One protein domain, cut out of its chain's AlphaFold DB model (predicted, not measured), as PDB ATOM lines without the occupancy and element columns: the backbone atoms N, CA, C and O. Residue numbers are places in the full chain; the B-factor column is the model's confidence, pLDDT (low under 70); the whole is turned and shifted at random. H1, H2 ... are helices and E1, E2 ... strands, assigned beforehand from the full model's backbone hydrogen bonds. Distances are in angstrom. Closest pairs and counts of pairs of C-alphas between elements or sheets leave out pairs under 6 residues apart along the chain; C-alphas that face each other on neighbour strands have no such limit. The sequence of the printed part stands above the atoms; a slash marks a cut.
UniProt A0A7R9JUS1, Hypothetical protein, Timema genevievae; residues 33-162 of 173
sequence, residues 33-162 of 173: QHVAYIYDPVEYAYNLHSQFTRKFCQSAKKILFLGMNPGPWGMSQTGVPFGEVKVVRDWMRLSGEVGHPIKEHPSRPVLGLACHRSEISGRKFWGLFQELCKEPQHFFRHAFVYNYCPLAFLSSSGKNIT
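What this domain is: This is residues 33 to 162 of the 173 residues of the protein "Hypothetical protein" of Timema genevievae (UniProt A0A7R9JUS1). Two small pairs of strands lie one after the other along the length of an elongated domain: the parallel pair E2 and E3 forms one long side, and the antiparallel pair E1 and E4 makes one end. The longer helices H2, H4 and H5 run lengthwise away from the E1 and E4 end, short H3 is in the middle, H6 lies at the other end, and a long unnamed loop, residues 92 to 119, reaches out toward E1 and folds back to H5. The printed part has 130 residues, with six named helices and four named strands in the order E1 H1 H2 E2 H3 H4 H5 H6 E3 E4; its class is mixed, helices and strands, though under half of the residues, 61, are in named elements. It is compact, with a radius of gyration of the C-alphas of 14.2 A, and spans 42 by 26 by 23 A.

How they stand to each other: Begin at E2, residues 63 to 67, and its neighbour E3, residues 143 to 147. They are parallel at 23 degrees between directions, with N 67 and O 146 at 2.8 A and N 144 and O 63 at 3.0 A, within hydrogen-bond range. Look next at H2, residues 46 to 56: its closest C-alpha to E3 is that of Phe 56, 7.4 A from that of Phe 144. H2 touches no helix, but is close to, not clearly touching, H6, residues 136 to 140, where the closest C-alphas, of Phe 56 and Phe 140, are 5.7 A apart. H6 and H5, residues 120 to 133, touch only at the corner by their link, H5 with residues 129 to 133 alone; the closest C-alphas are those of Cys 133 and Phe 139, 5.9 A apart. H5 and H4, residues 85 to 91, only just touch, with 3 pairs of C-alphas within 8 A, the closest those of Val 87 and Trp 126 at 7.1 A; they run the same way at a shallow tilt of 7 degrees. H4 and H3, residues 75 to 78, only just touch, and only at the corner by their link, with 3 pairs of C-alphas within 8 A, the closest those of Thr 78 and Val 85 at 6.6 A. E2, H3 to H6 and E3 form a strand-helix-strand unit, two parallel neighbour strands with helices between them along the chain. H3 touches H1, residues 41 to 44, the closest C-alphas being those of Pro 41 and Ser 76 at 5.4 A. E1, residues 37 to 39, joined to H1 by a tight link, and its neighbour E4, residues 152 to 154, are antiparallel at 162 degrees between directions, with N 39 and O 152 at 2.9 A, within hydrogen-bond range. Residues 153 to 154 of E4 also pair antiparallel with residues 160 to 161. Every O i to N i+4 pair is within hydrogen-bond range in H2, H4 and H6, and 9 of 10 are in H5; H1 and H3 are too short for such a pair.

Where its parts are: Find C-alpha 37 at (-30.543, 5.407, -21.015), where E1 begins. H2 runs 15.0 A from Tyr 46 to Phe 56. H5, the longest helix, starts at C-alpha 120, (-18.414, -4.764, -5.269), and runs 19.7 A to Cys 133. E2 spans 13.0 A and E3 13.7 A. E4 ends at C-alpha 154, (-29.131, 5.722, -16.154).

The domain as a whole: The two C-alphas farthest apart are those of Gln 33 and Lys 134, at 44.7 A. The printed part has no cut. The link from H4 to H5, 28 residues, is long. The mean pLDDT of the printed part is 97.1, and no printed residue is under 70.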
ATOM      1  N   GLN A  33     -38.160  12.251 -17.336       86.56
ATOM      2  CA  GLN A  33     -37.071  12.950 -18.031       86.56
ATOM      3  C   GLN A  33     -35.663  12.708 -17.459       86.56
ATOM      4  O   GLN A  33     -34.670  13.032 -18.108       86.56
ATOM      5  N   HIS A  34     -35.548  12.161 -16.244       89.75
ATOM      6  CA  HIS A  34     -34.254  11.872 -15.632       89.75
ATOM      7  C   HIS A  34     -33.639  10.569 -16.155       89.75
ATOM      8  O   HIS A  34     -32.425  10.402 -16.047       89.75
ATOM      9  N   VAL A  35     -34.432   9.673 -16.753       94.69
ATOM     10  CA  VAL A  35     -33.937   8.453 -17.404       94.69
ATOM     11  C   VAL A  35     -33.512   8.775 -18.834       94.69
ATOM     12  O   VAL A  35     -34.342   9.009 -19.705       94.69
ATOM     13  N   ALA A  36     -32.204   8.764 -19.089       95.06
ATOM     14  CA  ALA A  36     -31.638   9.062 -20.407       95.06
ATOM     15  C   ALA A  36     -31.185   7.811 -21.181       95.06
ATOM     16  O   ALA A  36     -31.049   7.868 -22.413       95.06
ATOM     17  N   TYR A  37     -30.930   6.708 -20.465       97.00
ATOM     18  CA  TYR A  37     -30.543   5.407 -21.015       97.00
ATOM     19  C   TYR A  37     -31.216   4.281 -20.223       97.00
ATOM     20  O   TYR A  37     -31.342   4.364 -18.998       97.00
ATOM     21  N   ILE A  38     -31.613   3.226 -20.934       97.06
ATOM     22  CA  ILE A  38     -32.244   2.025 -20.379       97.06
ATOM     23  C   ILE A  38     -31.480   0.823 -20.903       97.06
ATOM     24  O   ILE A  38     -31.339   0.655 -22.114       97.06
ATOM     25  N   TYR A  39     -30.952   0.015 -19.991       98.19
ATOM     26  CA  TYR A  39     -30.220  -1.200 -20.312       98.19
ATOM     27  C   TYR A  39     -31.067  -2.401 -19.914       98.19
ATOM     28  O   TYR A  39     -31.510  -2.498 -18.770       98.19
ATOM     29  N   ASP A  40     -31.235  -3.326 -20.853       98.31
ATOM     30  CA  ASP A  40     -31.963  -4.572 -20.659       98.31
ATOM     31  C   ASP A  40     -31.044  -5.797 -20.833       98.31
ATOM     32  O   ASP A  40     -30.945  -6.356 -21.931       98.31
ATOM     33  N   PRO A  41     -30.318  -6.205 -19.774       98.25
ATOM     34  CA  PRO A  41     -29.422  -7.356 -19.838       98.25
ATOM     35  C   PRO A  41     -30.143  -8.688 -20.063       98.25
ATOM     36  O   PRO A  41     -29.493  -9.638 -20.492       98.25
ATOM     37  N   VAL A  42     -31.453  -8.783 -19.810       97.56
ATOM     38  CA  VAL A  42     -32.216  -9.999 -20.139       97.56
ATOM     39  C   VAL A  42     -32.253 -10.200 -21.656       97.56
ATOM     40  O   VAL A  42     -32.251 -11.339 -22.112       97.56
ATOM     41  N   GLU A  43     -32.198  -9.120 -22.439       97.88
ATOM     42  CA  GLU A  43     -32.163  -9.173 -23.900       97.88
ATOM     43  C   GLU A  43     -30.736  -9.221 -24.459       97.88
ATOM     44  O   GLU A  43     -30.346 -10.215 -25.072       97.88
ATOM     45  N   TYR A  44     -29.915  -8.188 -24.238       98.62
ATOM     46  CA  TYR A  44     -28.601  -8.131 -24.900       98.62
ATOM     47  C   TYR A  44     -27.595  -9.139 -24.326       98.62
ATOM     48  O   TYR A  44     -26.649  -9.515 -25.014       98.62
ATOM     49  N   ALA A  45     -27.784  -9.605 -23.086       98.50
ATOM     50  CA  ALA A  45     -26.970 -10.659 -22.475       98.50
ATOM     51  C   ALA A  45     -27.727 -11.999 -22.382       98.50
ATOM     52  O   ALA A  45     -27.329 -12.876 -21.609       98.50
ATOM     53  N   TYR A  46     -28.790 -12.187 -23.181       98.50
ATOM     54  CA  TYR A  46     -29.653 -13.375 -23.137       98.50
ATOM     55  C   TYR A  46     -28.873 -14.689 -23.240       98.50
ATOM     56  O   TYR A  46     -29.221 -15.676 -22.591       98.50
ATOM     57  N   ASN A  47     -27.790 -14.724 -24.022       98.44
ATOM     58  CA  ASN A  47     -26.974 -15.926 -24.160       98.44
ATOM     59  C   ASN A  47     -26.401 -16.399 -22.810       98.44
ATOM     60  O   ASN A  47     -26.554 -17.568 -22.463       98.44
ATOM     61  N   LEU A  48     -25.806 -15.503 -22.018       98.31
ATOM     62  CA  LEU A  48     -25.303 -15.837 -20.681       98.31
ATOM     63  C   LEU A  48     -26.429 -16.001 -19.660       98.31
ATOM     64  O   LEU A  48     -26.393 -16.928 -18.848       98.31
ATOM     65  N   HIS A  49     -27.434 -15.127 -19.709       98.69
ATOM     66  CA  HIS A  49     -28.564 -15.161 -18.788       98.69
ATOM     67  C   HIS A  49     -29.346 -16.482 -18.894       98.69
ATOM     68  O   HIS A  49     -29.589 -17.152 -17.893       98.69
ATOM     69  N   SER A  50     -29.640 -16.938 -20.114       98.56
ATOM     70  CA  SER A  50     -30.316 -18.219 -20.340       98.56
ATOM     71  C   SER A  50     -29.465 -19.422 -19.936       98.56
ATOM     72  O   SER A  50     -30.006 -20.382 -19.388       98.56
ATOM     73  N   GLN A  51     -28.141 -19.376 -20.121       98.69
ATOM     74  CA  GLN A  51     -27.243 -20.410 -19.597       98.69
ATOM     75  C   GLN A  51     -27.278 -20.466 -18.068       98.69
ATOM     76  O   GLN A  51     -27.395 -21.553 -17.506       98.69
ATOM     77  N   PHE A  52     -27.219 -19.317 -17.389       98.75
ATOM     78  CA  PHE A  52     -27.360 -19.233 -15.934       98.75
ATOM     79  C   PHE A  52     -28.678 -19.860 -15.468       98.75
ATOM     80  O   PHE A  52     -28.672 -20.772 -14.635       98.75
ATOM     81  N   THR A  53     -29.797 -19.431 -16.052       98.56
ATOM     82  CA  THR A  53     -31.130 -19.893 -15.661       98.56
ATOM     83  C   THR A  53     -31.318 -21.384 -15.948       98.56
ATOM     84  O   THR A  53     -31.749 -22.121 -15.064       98.56
ATOM     85  N   ARG A  54     -30.908 -21.887 -17.119       98.38
ATOM     86  CA  ARG A  54     -31.001 -23.322 -17.463       98.38
ATOM     87  C   ARG A  54     -30.056 -24.208 -16.657       98.38
ATOM     88  O   ARG A  54     -30.375 -25.366 -16.388       98.38
ATOM     89  N   LYS A  55     -28.896 -23.688 -16.250       98.38
ATOM     90  CA  LYS A  55     -27.928 -24.432 -15.433       98.38
ATOM     91  C   LYS A  55     -28.370 -24.537 -13.978       98.38
ATOM     92  O   LYS A  55     -28.148 -25.567 -13.350       98.38
ATOM     93  N   PHE A  56     -28.987 -23.488 -13.435       98.50
ATOM     94  CA  PHE A  56     -29.199 -23.373 -11.993       98.50
ATOM     95  C   PHE A  56     -30.673 -23.352 -11.551       98.50
ATOM     96  O   PHE A  56     -30.954 -23.630 -10.382       98.50
ATOM     97  N   CYS A  57     -31.632 -23.138 -12.457       97.62
ATOM     98  CA  CYS A  57     -33.077 -23.138 -12.184       97.62
ATOM     99  C   CYS A  57     -33.801 -24.378 -12.750       97.62
ATOM    100  O   CYS A  57     -34.885 -24.297 -13.315       97.62
ATOM    101  N   GLN A  58     -33.197 -25.557 -12.594       95.50
ATOM    102  CA  GLN A  58     -33.744 -26.820 -13.120       95.50
ATOM    103  C   GLN A  58     -34.885 -27.414 -12.275       95.50
ATOM    104  O   GLN A  58     -35.506 -28.399 -12.659       95.50
ATOM    105  N   SER A  59     -35.136 -26.855 -11.093       94.81
ATOM    106  CA  SER A  59     -36.105 -27.359 -10.121       94.81
ATOM    107  C   SER A  59     -36.591 -26.237  -9.211       94.81
ATOM    108  O   SER A  59     -35.910 -25.219  -9.062       94.81
ATOM    109  N   ALA A  60     -37.748 -26.443  -8.578       95.25
ATOM    110  CA  ALA A  60     -38.297 -25.508  -7.603       95.25
ATOM    111  C   ALA A  60     -37.303 -25.229  -6.464       95.25
ATOM    112  O   ALA A  60     -36.568 -26.113  -6.008       95.25
ATOM    113  N   LYS A  61     -37.289 -23.980  -5.997       96.25
ATOM    114  CA  LYS A  61     -36.319 -23.474  -5.022       96.25
ATOM    115  C   LYS A  61     -37.022 -23.150  -3.718       96.25
ATOM    116  O   LYS A  61     -38.132 -22.632  -3.718       96.25
ATOM    117  N   LYS A  62     -36.358 -23.451  -2.605       97.75
ATOM    118  CA  LYS A  62     -36.871 -23.147  -1.261       97.75
ATOM    119  C   LYS A  62     -36.622 -21.691  -0.882       97.75
ATOM    120  O   LYS A  62     -37.355 -21.137  -0.076       97.75
ATOM    121  N   ILE A  63     -35.559 -21.107  -1.429       98.50
ATOM    122  CA  ILE A  63     -35.089 -19.767  -1.089       98.50
ATOM    123  C   ILE A  63     -34.933 -18.971  -2.383       98.50
ATOM    124  O   ILE A  63     -34.270 -19.422  -3.317       98.50
ATOM    125  N   LEU A  64     -35.510 -17.773  -2.419       98.31
ATOM    126  CA  LEU A  64     -35.280 -16.802  -3.480       98.31
ATOM    127  C   LEU A  64     -34.601 -15.572  -2.881       98.31
ATOM    128  O   LEU A  64     -35.188 -14.873  -2.057       98.31
ATOM    129  N   PHE A  65     -33.368 -15.307  -3.301       98.62
ATOM    130  CA  PHE A  65     -32.707 -14.038  -3.022       98.62
ATOM    131  C   PHE A  65     -33.119 -13.031  -4.087       98.62
ATOM    132  O   PHE A  65     -32.973 -13.293  -5.282       98.62
ATOM    133  N   LEU A  66     -33.623 -11.882  -3.649       97.88
ATOM    134  CA  LEU A  66     -34.166 -10.864  -4.537       97.88
ATOM    135  C   LEU A  66     -33.332  -9.583  -4.449       97.88
ATOM    136  O   LEU A  66     -33.332  -8.897  -3.429       97.88
ATOM    137  N   GLY A  67     -32.607  -9.278  -5.522       95.94
ATOM    138  CA  GLY A  67     -31.979  -7.978  -5.730       95.94
ATOM    139  C   GLY A  67     -32.969  -6.960  -6.299       95.94
ATOM    140  O   GLY A  67     -34.086  -7.297  -6.694       95.94
ATOM    141  N   MET A  68     -32.569  -5.687  -6.333       95.06
ATOM    142  CA  MET A  68     -33.438  -4.608  -6.805       95.06
ATOM    143  C   MET A  68     -33.451  -4.514  -8.332       95.06
ATOM    144  O   MET A  68     -34.501  -4.681  -8.947       95.06
ATOM    145  N   ASN A  69     -32.296  -4.229  -8.935       95.69
ATOM    146  CA  ASN A  69     -32.116  -4.085 -10.375       95.69
ATOM    147  C   ASN A  69     -30.628  -4.264 -10.764       95.69
ATOM    148  O   ASN A  69     -29.767  -4.269  -9.875       95.69
ATOM    149  N   PRO A  70     -30.291  -4.431 -12.058       97.62
ATOM    150  CA  PRO A  70     -28.916  -4.627 -12.507       97.62
ATOM    151  C   PRO A  70     -27.953  -3.515 -12.076       97.62
ATOM    152  O   PRO A  70     -28.198  -2.331 -12.298       97.62
ATOM    153  N   GLY A  71     -26.799  -3.909 -11.533       95.31
ATOM    154  CA  GLY A  71     -25.651  -3.022 -11.379       95.31
ATOM    155  C   GLY A  71     -24.905  -2.822 -12.709       95.31
ATOM    156  O   GLY A  71     -24.935  -3.707 -13.571       95.31
ATOM    157  N   PRO A  72     -24.193  -1.691 -12.895       94.88
ATOM    158  CA  PRO A  72     -23.535  -1.356 -14.162       94.88
ATOM    159  C   PRO A  72     -22.326  -2.241 -14.494       94.88
ATOM    160  O   PRO A  72     -21.963  -2.361 -15.659       94.88
ATOM    161  N   TRP A  73     -21.694  -2.846 -13.482       97.00
ATOM    162  CA  TRP A  73     -20.466  -3.645 -13.638       97.00
ATOM    163  C   TRP A  73     -20.653  -5.132 -13.323       97.00
ATOM    164  O   TRP A  73     -19.682  -5.878 -13.379       97.00
ATOM    165  N   GLY A  74     -21.869  -5.552 -12.964       98.06
ATOM    166  CA  GLY A  74     -22.211  -6.956 -12.747       98.06
ATOM    167  C   GLY A  74     -23.258  -7.408 -13.748       98.06
ATOM    168  O   GLY A  74     -22.916  -7.683 -14.893       98.06
ATOM    169  N   MET A  75     -24.538  -7.434 -13.361       98.50
ATOM    170  CA  MET A  75     -25.596  -7.971 -14.234       98.50
ATOM    171  C   MET A  75     -25.699  -7.252 -15.589       98.50
ATOM    172  O   MET A  75     -25.953  -7.913 -16.588       98.50
ATOM    173  N   SER A  76     -25.429  -5.943 -15.666       98.25
ATOM    174  CA  SER A  76     -25.412  -5.234 -16.964       98.25
ATOM    175  C   SER A  76     -24.260  -5.661 -17.887       98.25
ATOM    176  O   SER A  76     -24.232  -5.304 -19.054       98.25
ATOM    177  N   GLN A  77     -23.273  -6.388 -17.369       98.62
ATOM    178  CA  GLN A  77     -22.156  -6.933 -18.143       98.62
ATOM    179  C   GLN A  77     -22.331  -8.429 -18.409       98.62
ATOM    180  O   GLN A  77     -21.763  -8.948 -19.357       98.62
ATOM    181  N   THR A  78     -23.072  -9.147 -17.562       98.69
ATOM    182  CA  THR A  78     -23.058 -10.620 -17.557       98.69
ATOM    183  C   THR A  78     -24.423 -11.269 -17.734       98.69
ATOM    184  O   THR A  78     -24.487 -12.474 -17.945       98.69
ATOM    185  N   GLY A  79     -25.517 -10.520 -17.588       98.38
ATOM    186  CA  GLY A  79     -26.868 -11.081 -17.529       98.38
ATOM    187  C   GLY A  79     -27.180 -11.844 -16.235       98.38
ATOM    188  O   GLY A  79     -28.308 -12.283 -16.044       98.38
ATOM    189  N   VAL A  80     -26.228 -11.989 -15.307       98.69
ATOM    190  CA  VAL A  80     -26.425 -12.736 -14.056       98.69
ATOM    191  C   VAL A  80     -26.718 -11.769 -12.903       98.69
ATOM    192  O   VAL A  80     -25.972 -10.801 -12.734       98.69
ATOM    193  N   PRO A  81     -27.756 -11.990 -12.072       98.50
ATOM    194  CA  PRO A  81     -27.993 -11.189 -10.871       98.50
ATOM    195  C   PRO A  81     -26.765 -11.159  -9.961       98.50
ATOM    196  O   PRO A  81     -26.129 -12.189  -9.730       98.50
ATOM    197  N   PHE A  82     -26.401  -9.973  -9.456       98.44
ATOM    198  CA  PHE A  82     -25.148  -9.778  -8.709       98.44
ATOM    199  C   PHE A  82     -23.900 -10.263  -9.484       98.44
ATOM    200  O   PHE A  82     -22.897 -10.642  -8.887       98.44
ATOM    201  N   GLY A  83     -23.963 -10.329 -10.815       98.25
ATOM    202  CA  GLY A  83     -23.045 -11.104 -11.648       98.25
ATOM    203  C   GLY A  83     -21.694 -10.447 -11.870       98.25
ATOM    204  O   GLY A  83     -21.414  -9.978 -12.968       98.25
ATOM    205  N   GLU A  84     -20.851 -10.429 -10.840       98.44
ATOM    206  CA  GLU A  84     -19.449 -10.038 -10.970       98.44
ATOM    207  C   GLU A  84     -18.720 -10.973 -11.948       98.44
ATOM    208  O   GLU A  84     -18.856 -12.196 -11.884       98.44
ATOM    209  N   VAL A  85     -17.966 -10.387 -12.881       98.44
ATOM    210  CA  VAL A  85     -17.433 -11.088 -14.060       98.44
ATOM    211  C   VAL A  85     -16.579 -12.305 -13.707       98.44
ATOM    212  O   VAL A  85     -16.751 -13.362 -14.315       98.44
ATOM    213  N   LYS A  86     -15.669 -12.192 -12.730       98.00
ATOM    214  CA  LYS A  86     -14.801 -13.312 -12.343       98.00
ATOM    215  C   LYS A  86     -15.613 -14.419 -11.695       98.00
ATOM    216  O   LYS A  86     -15.373 -15.581 -11.987       98.00
ATOM    217  N   VAL A  87     -16.604 -14.091 -10.872       98.25
ATOM    218  CA  VAL A  87     -17.500 -15.103 -10.295       98.25
ATOM    219  C   VAL A  87     -18.271 -15.836 -11.396       98.25
ATOM    220  O   VAL A  87     -18.290 -17.068 -11.417       98.25
ATOM    221  N   VAL A  88     -18.883 -15.099 -12.324       98.62
ATOM    222  CA  VAL A  88     -19.678 -15.677 -13.419       98.62
ATOM    223  C   VAL A  88     -18.820 -16.598 -14.295       98.62
ATOM    224  O   VAL A  88     -19.208 -17.732 -14.587       98.62
ATOM    225  N   ARG A  89     -17.617 -16.153 -14.661       98.38
ATOM    226  CA  ARG A  89     -16.701 -16.918 -15.515       98.38
ATOM    227  C   ARG A  89     -16.025 -18.075 -14.776       98.38
ATOM    228  O   ARG A  89     -16.032 -19.207 -15.250       98.38
ATOM    229  N   ASP A  90     -15.433 -17.807 -13.617       98.12
ATOM    230  CA  ASP A  90     -14.495 -18.730 -12.970       98.12
ATOM    231  C   ASP A  90     -15.187 -19.662 -11.976       98.12
ATOM    232  O   ASP A  90     -14.777 -20.811 -11.836       98.12
ATOM    233  N   TRP A  91     -16.246 -19.210 -11.302       98.50
ATOM    234  CA  TRP A  91     -16.958 -20.032 -10.319       98.50
ATOM    235  C   TRP A  91     -18.210 -20.676 -10.901       98.50
ATOM    236  O   TRP A  91     -18.376 -21.891 -10.819       98.50
ATOM    237  N   MET A  92     -19.063 -19.887 -11.560       98.56
ATOM    238  CA  MET A  92     -20.268 -20.415 -12.207       98.56
ATOM    239  C   MET A  92     -19.969 -21.124 -13.529       98.56
ATOM    240  O   MET A  92     -20.820 -21.880 -14.009       98.56
ATOM    241  N   ARG A  93     -18.765 -20.941 -14.093       98.44
ATOM    242  CA  ARG A  93     -18.326 -21.552 -15.359       98.44
ATOM    243  C   ARG A  93     -19.318 -21.268 -16.483       98.44
ATOM    244  O   ARG A  93     -19.814 -22.197 -17.122       98.44
ATOM    245  N   LEU A  94     -19.669 -19.995 -16.631       98.62
ATOM    246  CA  LEU A  94     -20.497 -19.491 -17.719       98.62
ATOM    247  C   LEU A  94     -19.615 -18.732 -18.711       98.62
ATOM    248  O   LEU A  94     -18.680 -18.029 -18.325       98.62
ATOM    249  N   SER A  95     -19.919 -18.887 -19.992       98.00
ATOM    250  CA  SER A  95     -19.185 -18.268 -21.093       98.00
ATOM    251  C   SER A  95     -20.135 -18.013 -22.246       98.00
ATOM    252  O   SER A  95     -21.052 -18.798 -22.470       98.00
ATOM    253  N   GLY A  96     -19.916 -16.944 -22.993       95.50
ATOM    254  CA  GLY A  96     -20.812 -16.579 -24.074       95.50
ATOM    255  C   GLY A  96     -20.631 -15.135 -24.479       95.50
ATOM    256  O   GLY A  96     -19.915 -14.371 -23.825       95.50
ATOM    257  N   GLU A  97     -21.289 -14.790 -25.573       95.00
ATOM    258  CA  GLU A  97     -21.306 -13.432 -26.087       95.00
ATOM    259  C   GLU A  97     -22.331 -12.583 -25.338       95.00
ATOM    260  O   GLU A  97     -23.368 -13.062 -24.872       95.00
ATOM    261  N   VAL A  98     -22.015 -11.297 -25.227       98.50
ATOM    262  CA  VAL A  98     -22.892 -10.272 -24.673       98.50
ATOM    263  C   VAL A  98     -22.971  -9.175 -25.719       98.50
ATOM    264  O   VAL A  98     -21.941  -8.643 -26.125       98.50
ATOM    265  N   GLY A  99     -24.182  -8.893 -26.183       98.38
ATOM    266  CA  GLY A  99     -24.456  -7.797 -27.100       98.38
ATOM    267  C   GLY A  99     -24.462  -6.445 -26.390       98.38
ATOM    268  O   GLY A  99     -23.992  -6.300 -25.262       98.38
ATOM    269  N   HIS A 100     -25.058  -5.453 -27.046       98.06
ATOM    270  CA  HIS A 100     -25.115  -4.081 -26.550       98.06
ATOM    271  C   HIS A 100     -26.559  -3.583 -26.423       98.06
ATOM    272  O   HIS A 100     -27.428  -4.007 -27.191       98.06
ATOM    273  N   PRO A 101     -26.836  -2.654 -25.491       97.44
ATOM    274  CA  PRO A 101     -28.090  -1.916 -25.491       97.44
ATOM    275  C   PRO A 101     -28.193  -1.034 -26.745       97.44
ATOM    276  O   PRO A 101     -27.185  -0.568 -27.273       97.44
ATOM    277  N   ILE A 102     -29.422  -0.724 -27.174       94.31
ATOM    278  CA  ILE A 102     -29.696   0.132 -28.352       94.31
ATOM    279  C   ILE A 102     -28.977   1.486 -28.257       94.31
ATOM    280  O   ILE A 102     -28.496   2.022 -29.252       94.31
ATOM    281  N   LYS A 103     -28.922   2.052 -27.048       96.38
ATOM    282  CA  LYS A 103     -28.255   3.318 -26.757       96.38
ATOM    283  C   LYS A 103     -27.349   3.133 -25.552       96.38
ATOM    284  O   LYS A 103     -27.833   2.925 -24.440       96.38
ATOM    285  N   GLU A 104     -26.047   3.256 -25.772       97.94
ATOM    286  CA  GLU A 104     -25.032   3.074 -24.737       97.94
ATOM    287  C   GLU A 104     -24.520   4.427 -24.223       97.94
ATOM    288  O   GLU A 104     -24.251   5.351 -24.994       97.94
ATOM    289  N   HIS A 105     -24.403   4.570 -22.904       98.06
ATOM    290  CA  HIS A 105     -23.781   5.734 -22.289       98.06
ATOM    291  C   HIS A 105     -22.246   5.575 -22.330       98.06
ATOM    292  O   HIS A 105     -21.742   4.584 -21.798       98.06
ATOM    293  N   PRO A 106     -21.465   6.567 -22.806       96.62
ATOM    294  CA  PRO A 106     -20.007   6.440 -22.972       96.62
ATOM    295  C   PRO A 106     -19.230   6.038 -21.706       96.62
ATOM    296  O   PRO A 106     -18.254   5.302 -21.762       96.62
ATOM    297  N   SER A 107     -19.664   6.501 -20.527       95.88
ATOM    298  CA  SER A 107     -19.065   6.123 -19.230       95.88
ATOM    299  C   SER A 107     -19.553   4.780 -18.651       95.88
ATOM    300  O   SER A 107     -19.123   4.389 -17.557       95.88
ATOM    301  N   ARG A 108     -20.479   4.092 -19.329       97.12
ATOM    302  CA  ARG A 108     -21.080   2.806 -18.934       97.12
ATOM    303  C   ARG A 108     -21.118   1.835 -20.123       97.12
ATOM    304  O   ARG A 108     -22.209   1.382 -20.478       97.12
ATOM    305  N   PRO A 109     -19.965   1.522 -20.738       97.69
ATOM    306  CA  PRO A 109     -19.945   0.587 -21.847       97.69
ATOM    307  C   PRO A 109     -20.281  -0.831 -21.384       97.69
ATOM    308  O   PRO A 109     -19.937  -1.217 -20.258       97.69
ATOM    309  N   VAL A 110     -20.929  -1.609 -22.248       98.50
ATOM    310  CA  VAL A 110     -21.093  -3.051 -22.055       98.50
ATOM    311  C   VAL A 110     -19.922  -3.754 -22.732       98.50
ATOM    312  O   VAL A 110     -19.772  -3.722 -23.944       98.50
ATOM    313  N   LEU A 111     -19.050  -4.355 -21.928       98.44
ATOM    314  CA  LEU A 111     -17.850  -5.071 -22.375       98.44
ATOM    315  C   LEU A 111     -17.982  -6.589 -22.178       98.44
ATOM    316  O   LEU A 111     -17.022  -7.334 -22.378       98.44
ATOM    317  N   GLY A 112     -19.144  -7.058 -21.723       98.50
ATOM    318  CA  GLY A 112     -19.376  -8.472 -21.470       98.50
ATOM    319  C   GLY A 112     -18.436  -9.044 -20.402       98.50
ATOM    320  O   GLY A 112     -18.030  -8.377 -19.444       98.50
ATOM    321  N   LEU A 113     -18.003 -10.288 -20.622       98.12
ATOM    322  CA  LEU A 113     -17.004 -10.962 -19.782       98.12
ATOM    323  C   LEU A 113     -15.577 -10.394 -19.922       98.12
ATOM    324  O   LEU A 113     -14.691 -10.808 -19.171       98.12
ATOM    325  N   ALA A 114     -15.341  -9.450 -20.841       97.75
ATOM    326  CA  ALA A 114     -14.080  -8.714 -20.937       97.75
ATOM    327  C   ALA A 114     -14.035  -7.483 -20.009       97.75
ATOM    328  O   ALA A 114     -12.994  -6.839 -19.886       97.75
ATOM    329  N   CYS A 115     -15.132  -7.148 -19.314       97.62
ATOM    330  CA  CYS A 115     -15.143  -6.048 -18.354       97.62
ATOM    331  C   CYS A 115     -14.141  -6.294 -17.205       97.62
ATOM    332  O   CYS A 115     -14.244  -7.260 -16.449       97.62
ATOM    333  N   HIS A 116     -13.184  -5.376 -17.035       94.75
ATOM    334  CA  HIS A 116     -12.179  -5.435 -15.964       94.75
ATOM    335  C   HIS A 116     -12.635  -4.790 -14.647       94.75
ATOM    336  O   HIS A 116     -11.948  -4.900 -13.627       94.75
ATOM    337  N   ARG A 117     -13.777  -4.091 -14.647       96.00
ATOM    338  CA  ARG A 117     -14.326  -3.468 -13.440       96.00
ATOM    339  C   ARG A 117     -15.044  -4.521 -12.608       96.00
ATOM    340  O   ARG A 117     -15.879  -5.256 -13.116       96.00
ATOM    341  N   SER A 118     -14.751  -4.545 -11.313       92.81
ATOM    342  CA  SER A 118     -15.424  -5.444 -10.378       92.81
ATOM    343  C   SER A 118     -16.659  -4.767  -9.780       92.81
ATOM    344  O   SER A 118     -16.588  -3.633  -9.291       92.81
ATOM    345  N   GLU A 119     -17.793  -5.465  -9.794       93.38
ATOM    346  CA  GLU A 119     -18.984  -5.055  -9.056       93.38
ATOM    347  C   GLU A 119     -18.844  -5.469  -7.587       93.38
ATOM    348  O   GLU A 119     -18.871  -6.652  -7.249       93.38
ATOM    349  N   ILE A 120     -18.689  -4.494  -6.689       95.56
ATOM    350  CA  ILE A 120     -18.414  -4.764  -5.269       95.56
ATOM    351  C   ILE A 120     -19.550  -5.558  -4.613       95.56
ATOM    352  O   ILE A 120     -19.269  -6.463  -3.826       95.56
ATOM    353  N   SER A 121     -20.807  -5.225  -4.923       95.62
ATOM    354  CA  SER A 121     -21.979  -5.908  -4.366       95.62
ATOM    355  C   SER A 121     -22.000  -7.377  -4.773       95.62
ATOM    356  O   SER A 121     -22.064  -8.243  -3.906       95.62
ATOM    357  N   GLY A 122     -21.836  -7.662  -6.063       97.88
ATOM    358  CA  GLY A 122     -21.755  -9.011  -6.601       97.88
ATOM    359  C   GLY A 122     -20.590  -9.818  -6.060       97.88
ATOM    360  O   GLY A 122     -20.777 -10.950  -5.618       97.88
ATOM    361  N   ARG A 123     -19.401  -9.208  -5.979       97.88
ATOM    362  CA  ARG A 123     -18.222  -9.840  -5.376       97.88
ATOM    363  C   ARG A 123     -18.477 -10.257  -3.930       97.88
ATOM    364  O   ARG A 123     -18.076 -11.343  -3.535       97.88
ATOM    365  N   LYS A 124     -19.117  -9.397  -3.131       98.38
ATOM    366  CA  LYS A 124     -19.432  -9.701  -1.726       98.38
ATOM    367  C   LYS A 124     -20.509 -10.776  -1.608       98.38
ATOM    368  O   LYS A 124     -20.330 -11.720  -0.846       98.38
ATOM    369  N   PHE A 125     -21.599 -10.633  -2.362       98.62
ATOM    370  CA  PHE A 125     -22.723 -11.565  -2.327       98.62
ATOM    371  C   PHE A 125     -22.278 -12.977  -2.712       98.62
ATOM    372  O   PHE A 125     -22.467 -13.919  -1.947       98.62
ATOM    373  N   TRP A 126     -21.629 -13.126  -3.866       98.56
ATOM    374  CA  TRP A 126     -21.179 -14.439  -4.311       98.56
ATOM    375  C   TRP A 126     -19.945 -14.930  -3.568       98.56
ATOM    376  O   TRP A 126     -19.847 -16.129  -3.348       98.56
ATOM    377  N   GLY A 127     -19.058 -14.040  -3.112       98.38
ATOM    378  CA  GLY A 127     -17.918 -14.405  -2.267       98.38
ATOM    379  C   GLY A 127     -18.346 -15.155  -1.004       98.38
ATOM    380  O   GLY A 127     -17.783 -16.201  -0.694       98.38
ATOM    381  N   LEU A 128     -19.423 -14.705  -0.349       98.56
ATOM    382  CA  LEU A 128     -20.015 -15.422   0.783       98.56
ATOM    383  C   LEU A 128     -20.416 -16.859   0.409       98.56
ATOM    384  O   LEU A 128     -20.095 -17.805   1.125       98.56
ATOM    385  N   PHE A 129     -21.102 -17.056  -0.717       98.56
ATOM    386  CA  PHE A 129     -21.538 -18.394  -1.130       98.56
ATOM    387  C   PHE A 129     -20.406 -19.248  -1.708       98.56
ATOM    388  O   PHE A 129     -20.442 -20.468  -1.575       98.56
ATOM    389  N   GLN A 130     -19.355 -18.645  -2.261       98.50
ATOM    390  CA  GLN A 130     -18.112 -19.351  -2.571       98.50
ATOM    391  C   GLN A 130     -17.470 -19.902  -1.293       98.50
ATOM    392  O   GLN A 130     -17.030 -21.049  -1.273       98.50
ATOM    393  N   GLU A 131     -17.460 -19.129  -0.205       98.31
ATOM    394  CA  GLU A 131     -16.925 -19.572   1.083       98.31
ATOM    395  C   GLU A 131     -17.782 -20.665   1.729       98.31
ATOM    396  O   GLU A 131     -17.229 -21.680   2.164       98.31
ATOM    397  N   LEU A 132     -19.105 -20.488   1.759       98.31
ATOM    398  CA  LEU A 132     -20.038 -21.408   2.418       98.31
ATOM    399  C   LEU A 132     -20.289 -22.693   1.622       98.31
ATOM    400  O   LEU A 132     -20.382 -23.771   2.202       98.31
ATOM    401  N   CYS A 133     -20.427 -22.587   0.301       98.12
ATOM    402  CA  CYS A 133     -20.898 -23.683  -0.546       98.12
ATOM    403  C   CYS A 133     -19.777 -24.342  -1.355       98.12
ATOM    404  O   CYS A 133     -19.942 -25.488  -1.774       98.12
ATOM    405  N   LYS A 134     -18.643 -23.651  -1.552       97.19
ATOM    406  CA  LYS A 134     -17.482 -24.036  -2.385       97.19
ATOM    407  C   LYS A 134     -17.792 -24.179  -3.874       97.19
ATOM    408  O   LYS A 134     -17.118 -23.565  -4.692       97.19
ATOM    409  N   GLU A 135     -18.835 -24.917  -4.223       97.75
ATOM    410  CA  GLU A 135     -19.328 -25.134  -5.579       97.75
ATOM    411  C   GLU A 135     -20.711 -24.493  -5.763       97.75
ATOM    412  O   GLU A 135     -21.527 -24.503  -4.830       97.75
ATOM    413  N   PRO A 136     -21.024 -23.954  -6.955       98.19
ATOM    414  CA  PRO A 136     -22.306 -23.297  -7.191       98.19
ATOM    415  C   PRO A 136     -23.493 -24.261  -7.047       98.19
ATOM    416  O   PRO A 136     -24.552 -23.863  -6.564       98.19
ATOM    417  N   GLN A 137     -23.325 -25.542  -7.389       97.75
ATOM    418  CA  GLN A 137     -24.374 -26.562  -7.309       97.75
ATOM    419  C   GLN A 137     -24.934 -26.702  -5.889       97.75
ATOM    420  O   GLN A 137     -26.141 -26.869  -5.727       97.75
ATOM    421  N   HIS A 138     -24.094 -26.581  -4.856       98.25
ATOM    422  CA  HIS A 138     -24.538 -26.666  -3.464       98.25
ATOM    423  C   HIS A 138     -25.467 -25.509  -3.075       98.25
ATOM    424  O   HIS A 138     -26.471 -25.736  -2.402       98.25
ATOM    425  N   PHE A 139     -25.187 -24.290  -3.548       98.50
ATOM    426  CA  PHE A 139     -26.079 -23.143  -3.361       98.50
ATOM    427  C   PHE A 139     -27.382 -23.324  -4.158       98.50
ATOM    428  O   PHE A 139     -28.486 -23.280  -3.603       98.50
ATOM    429  N   PHE A 140     -27.260 -23.605  -5.460       98.44
ATOM    430  CA  PHE A 140     -28.402 -23.666  -6.376       98.44
ATOM    431  C   PHE A 140     -29.293 -24.900  -6.198       98.44
ATOM    432  O   PHE A 140     -30.407 -24.948  -6.727       98.44
ATOM    433  N   ARG A 141     -28.865 -25.884  -5.398       97.50
ATOM    434  CA  ARG A 141     -29.717 -26.999  -4.964       97.50
ATOM    435  C   ARG A 141     -30.951 -26.520  -4.194       97.50
ATOM    436  O   ARG A 141     -31.998 -27.161  -4.266       97.50
ATOM    437  N   HIS A 142     -30.840 -25.420  -3.449       96.88
ATOM    438  CA  HIS A 142     -31.908 -24.940  -2.564       96.88
ATOM    439  C   HIS A 142     -32.319 -23.494  -2.818       96.88
ATOM    440  O   HIS A 142     -33.472 -23.147  -2.544       96.88
ATOM    441  N   ALA A 143     -31.408 -22.677  -3.340       98.56
ATOM    442  CA  ALA A 143     -31.623 -21.258  -3.551       98.56
ATOM    443  C   ALA A 143     -31.555 -20.870  -5.031       98.56
ATOM    444  O   ALA A 143     -30.985 -21.578  -5.859       98.56
ATOM    445  N   PHE A 144     -32.121 -19.717  -5.358       98.69
ATOM    446  CA  PHE A 144     -31.875 -19.023  -6.616       98.69
ATOM    447  C   PHE A 144     -31.832 -17.519  -6.371       98.69
ATOM    448  O   PHE A 144     -32.225 -17.045  -5.302       98.69
ATOM    449  N   VAL A 145     -31.299 -16.778  -7.337       98.56
ATOM    450  CA  VAL A 145     -31.113 -15.330  -7.230       98.56
ATOM    451  C   VAL A 145     -31.770 -14.677  -8.423       98.56
ATOM    452  O   VAL A 145     -31.578 -15.120  -9.550       98.56
ATOM    453  N   TYR A 146     -32.538 -13.631  -8.160       97.75
ATOM    454  CA  TYR A 146     -33.305 -12.904  -9.156       97.75
ATOM    455  C   TYR A 146     -33.260 -11.404  -8.852       97.75
ATOM    456  O   TYR A 146     -32.997 -11.009  -7.716       97.75
ATOM    457  N   ASN A 147     -33.503 -10.559  -9.851       97.38
ATOM    458  CA  ASN A 147     -33.693  -9.126  -9.648       97.38
ATOM    459  C   ASN A 147     -35.166  -8.784  -9.836       97.38
ATOM    460  O   ASN A 147     -35.761  -9.169 -10.833       97.38
ATOM    461  N   TYR A 148     -35.735  -8.021  -8.904       94.88
ATOM    462  CA  TYR A 148     -37.128  -7.585  -8.975       94.88
ATOM    463  C   TYR A 148     -37.432  -6.818 -10.270       94.88
ATOM    464  O   TYR A 148     -38.434  -7.079 -10.928       94.88
ATOM    465  N   CYS A 149     -36.547  -5.892 -10.645       95.69
ATOM    466  CA  CYS A 149     -36.593  -5.171 -11.909       95.69
ATOM    467  C   CYS A 149     -35.462  -5.669 -12.827       95.69
ATOM    468  O   CYS A 149     -34.301  -5.599 -12.419       95.69
ATOM    469  N   PRO A 150     -35.746  -6.119 -14.065       96.19
ATOM    470  CA  PRO A 150     -34.717  -6.572 -15.000       96.19
ATOM    471  C   PRO A 150     -33.936  -5.422 -15.655       96.19
ATOM    472  O   PRO A 150     -32.879  -5.666 -16.229       96.19
ATOM    473  N   LEU A 151     -34.422  -4.177 -15.566       97.25
ATOM    474  CA  LEU A 151     -33.851  -3.026 -16.268       97.25
ATOM    475  C   LEU A 151     -32.885  -2.210 -15.399       97.25
ATOM    476  O   LEU A 151     -33.139  -1.932 -14.223       97.25
ATOM    477  N   ALA A 152     -31.791  -1.757 -16.007       96.88
ATOM    478  CA  ALA A 152     -30.916  -0.726 -15.460       96.88
ATOM    479  C   ALA A 152     -31.277   0.641 -16.058       96.88
ATOM    480  O   ALA A 152     -31.365   0.789 -17.277       96.88
ATOM    481  N   PHE A 153     -31.443   1.652 -15.206       96.25
ATOM    482  CA  PHE A 153     -31.774   3.016 -15.618       96.25
ATOM    483  C   PHE A 153     -30.602   3.943 -15.331       96.25
ATOM    484  O   PHE A 153     -30.041   3.920 -14.233       96.25
ATOM    485  N   LEU A 154     -30.234   4.777 -16.302       95.69
ATOM    486  CA  LEU A 154     -29.131   5.722 -16.154       95.69
ATOM    487  C   LEU A 154     -29.571   7.142 -16.505       95.69
ATOM    488  O   LEU A 154     -30.291   7.370 -17.482       95.69
ATOM    489  N   SER A 155     -29.068   8.105 -15.736       95.00
ATOM    490  CA  SER A 155     -29.165   9.525 -16.065       95.00
ATOM    491  C   SER A 155     -28.278   9.899 -17.257       95.00
ATOM    492  O   SER A 155     -27.443   9.116 -17.716       95.00
ATOM    493  N   SER A 156     -28.396  11.145 -17.722       95.19
ATOM    494  CA  SER A 156     -27.526  11.711 -18.763       95.19
ATOM    495  C   SER A 156     -26.040  11.747 -18.386       95.19
ATOM    496  O   SER A 156     -25.204  11.791 -19.279       95.19
ATOM    497  N   SER A 157     -25.710  11.702 -17.089       94.81
ATOM    498  CA  SER A 157     -24.336  11.601 -16.577       94.81
ATOM    499  C   SER A 157     -23.859  10.155 -16.366       94.81
ATOM    500  O   SER A 157     -22.728   9.922 -15.928       94.81
ATOM    501  N   GLY A 158     -24.717   9.165 -16.632       92.56
ATOM    502  CA  GLY A 158     -24.424   7.745 -16.430       92.56
ATOM    503  C   GLY A 158     -24.537   7.306 -14.967       92.56
ATOM    504  O   GLY A 158     -24.038   6.237 -14.592       92.56
ATOM    505  N   LYS A 159     -25.153   8.123 -14.102       91.75
ATOM    506  CA  LYS A 159     -25.482   7.723 -12.728       91.75
ATOM    507  C   LYS A 159     -26.639   6.723 -12.775       91.75
ATOM    508  O   LYS A 159     -27.607   6.948 -13.492       91.75
ATOM    509  N   ASN A 160     -26.533   5.643 -12.001       90.88
ATOM    510  CA  ASN A 160     -27.629   4.693 -11.830       90.88
ATOM    511  C   ASN A 160     -28.819   5.364 -11.138       90.88
ATOM    512  O   ASN A 160     -28.625   6.054 -10.137       90.88
ATOM    513  N   ILE A 161     -30.011   5.122 -11.669       91.75
ATOM    514  CA  ILE A 161     -31.292   5.501 -11.084       91.75
ATOM    515  C   ILE A 161     -31.947   4.205 -10.624       91.75
ATOM    516  O   ILE A 161     -32.227   3.306 -11.417       91.75
ATOM    517  N   THR A 162     -32.133   4.074  -9.320       88.44
ATOM    518  CA  THR A 162     -32.805   2.915  -8.739       88.44
ATOM    519  C   THR A 162     -34.319   3.036  -8.904       88.44
ATOM    520  O   THR A 162     -34.849   4.149  -8.898       88.44
TER     521      THR A 162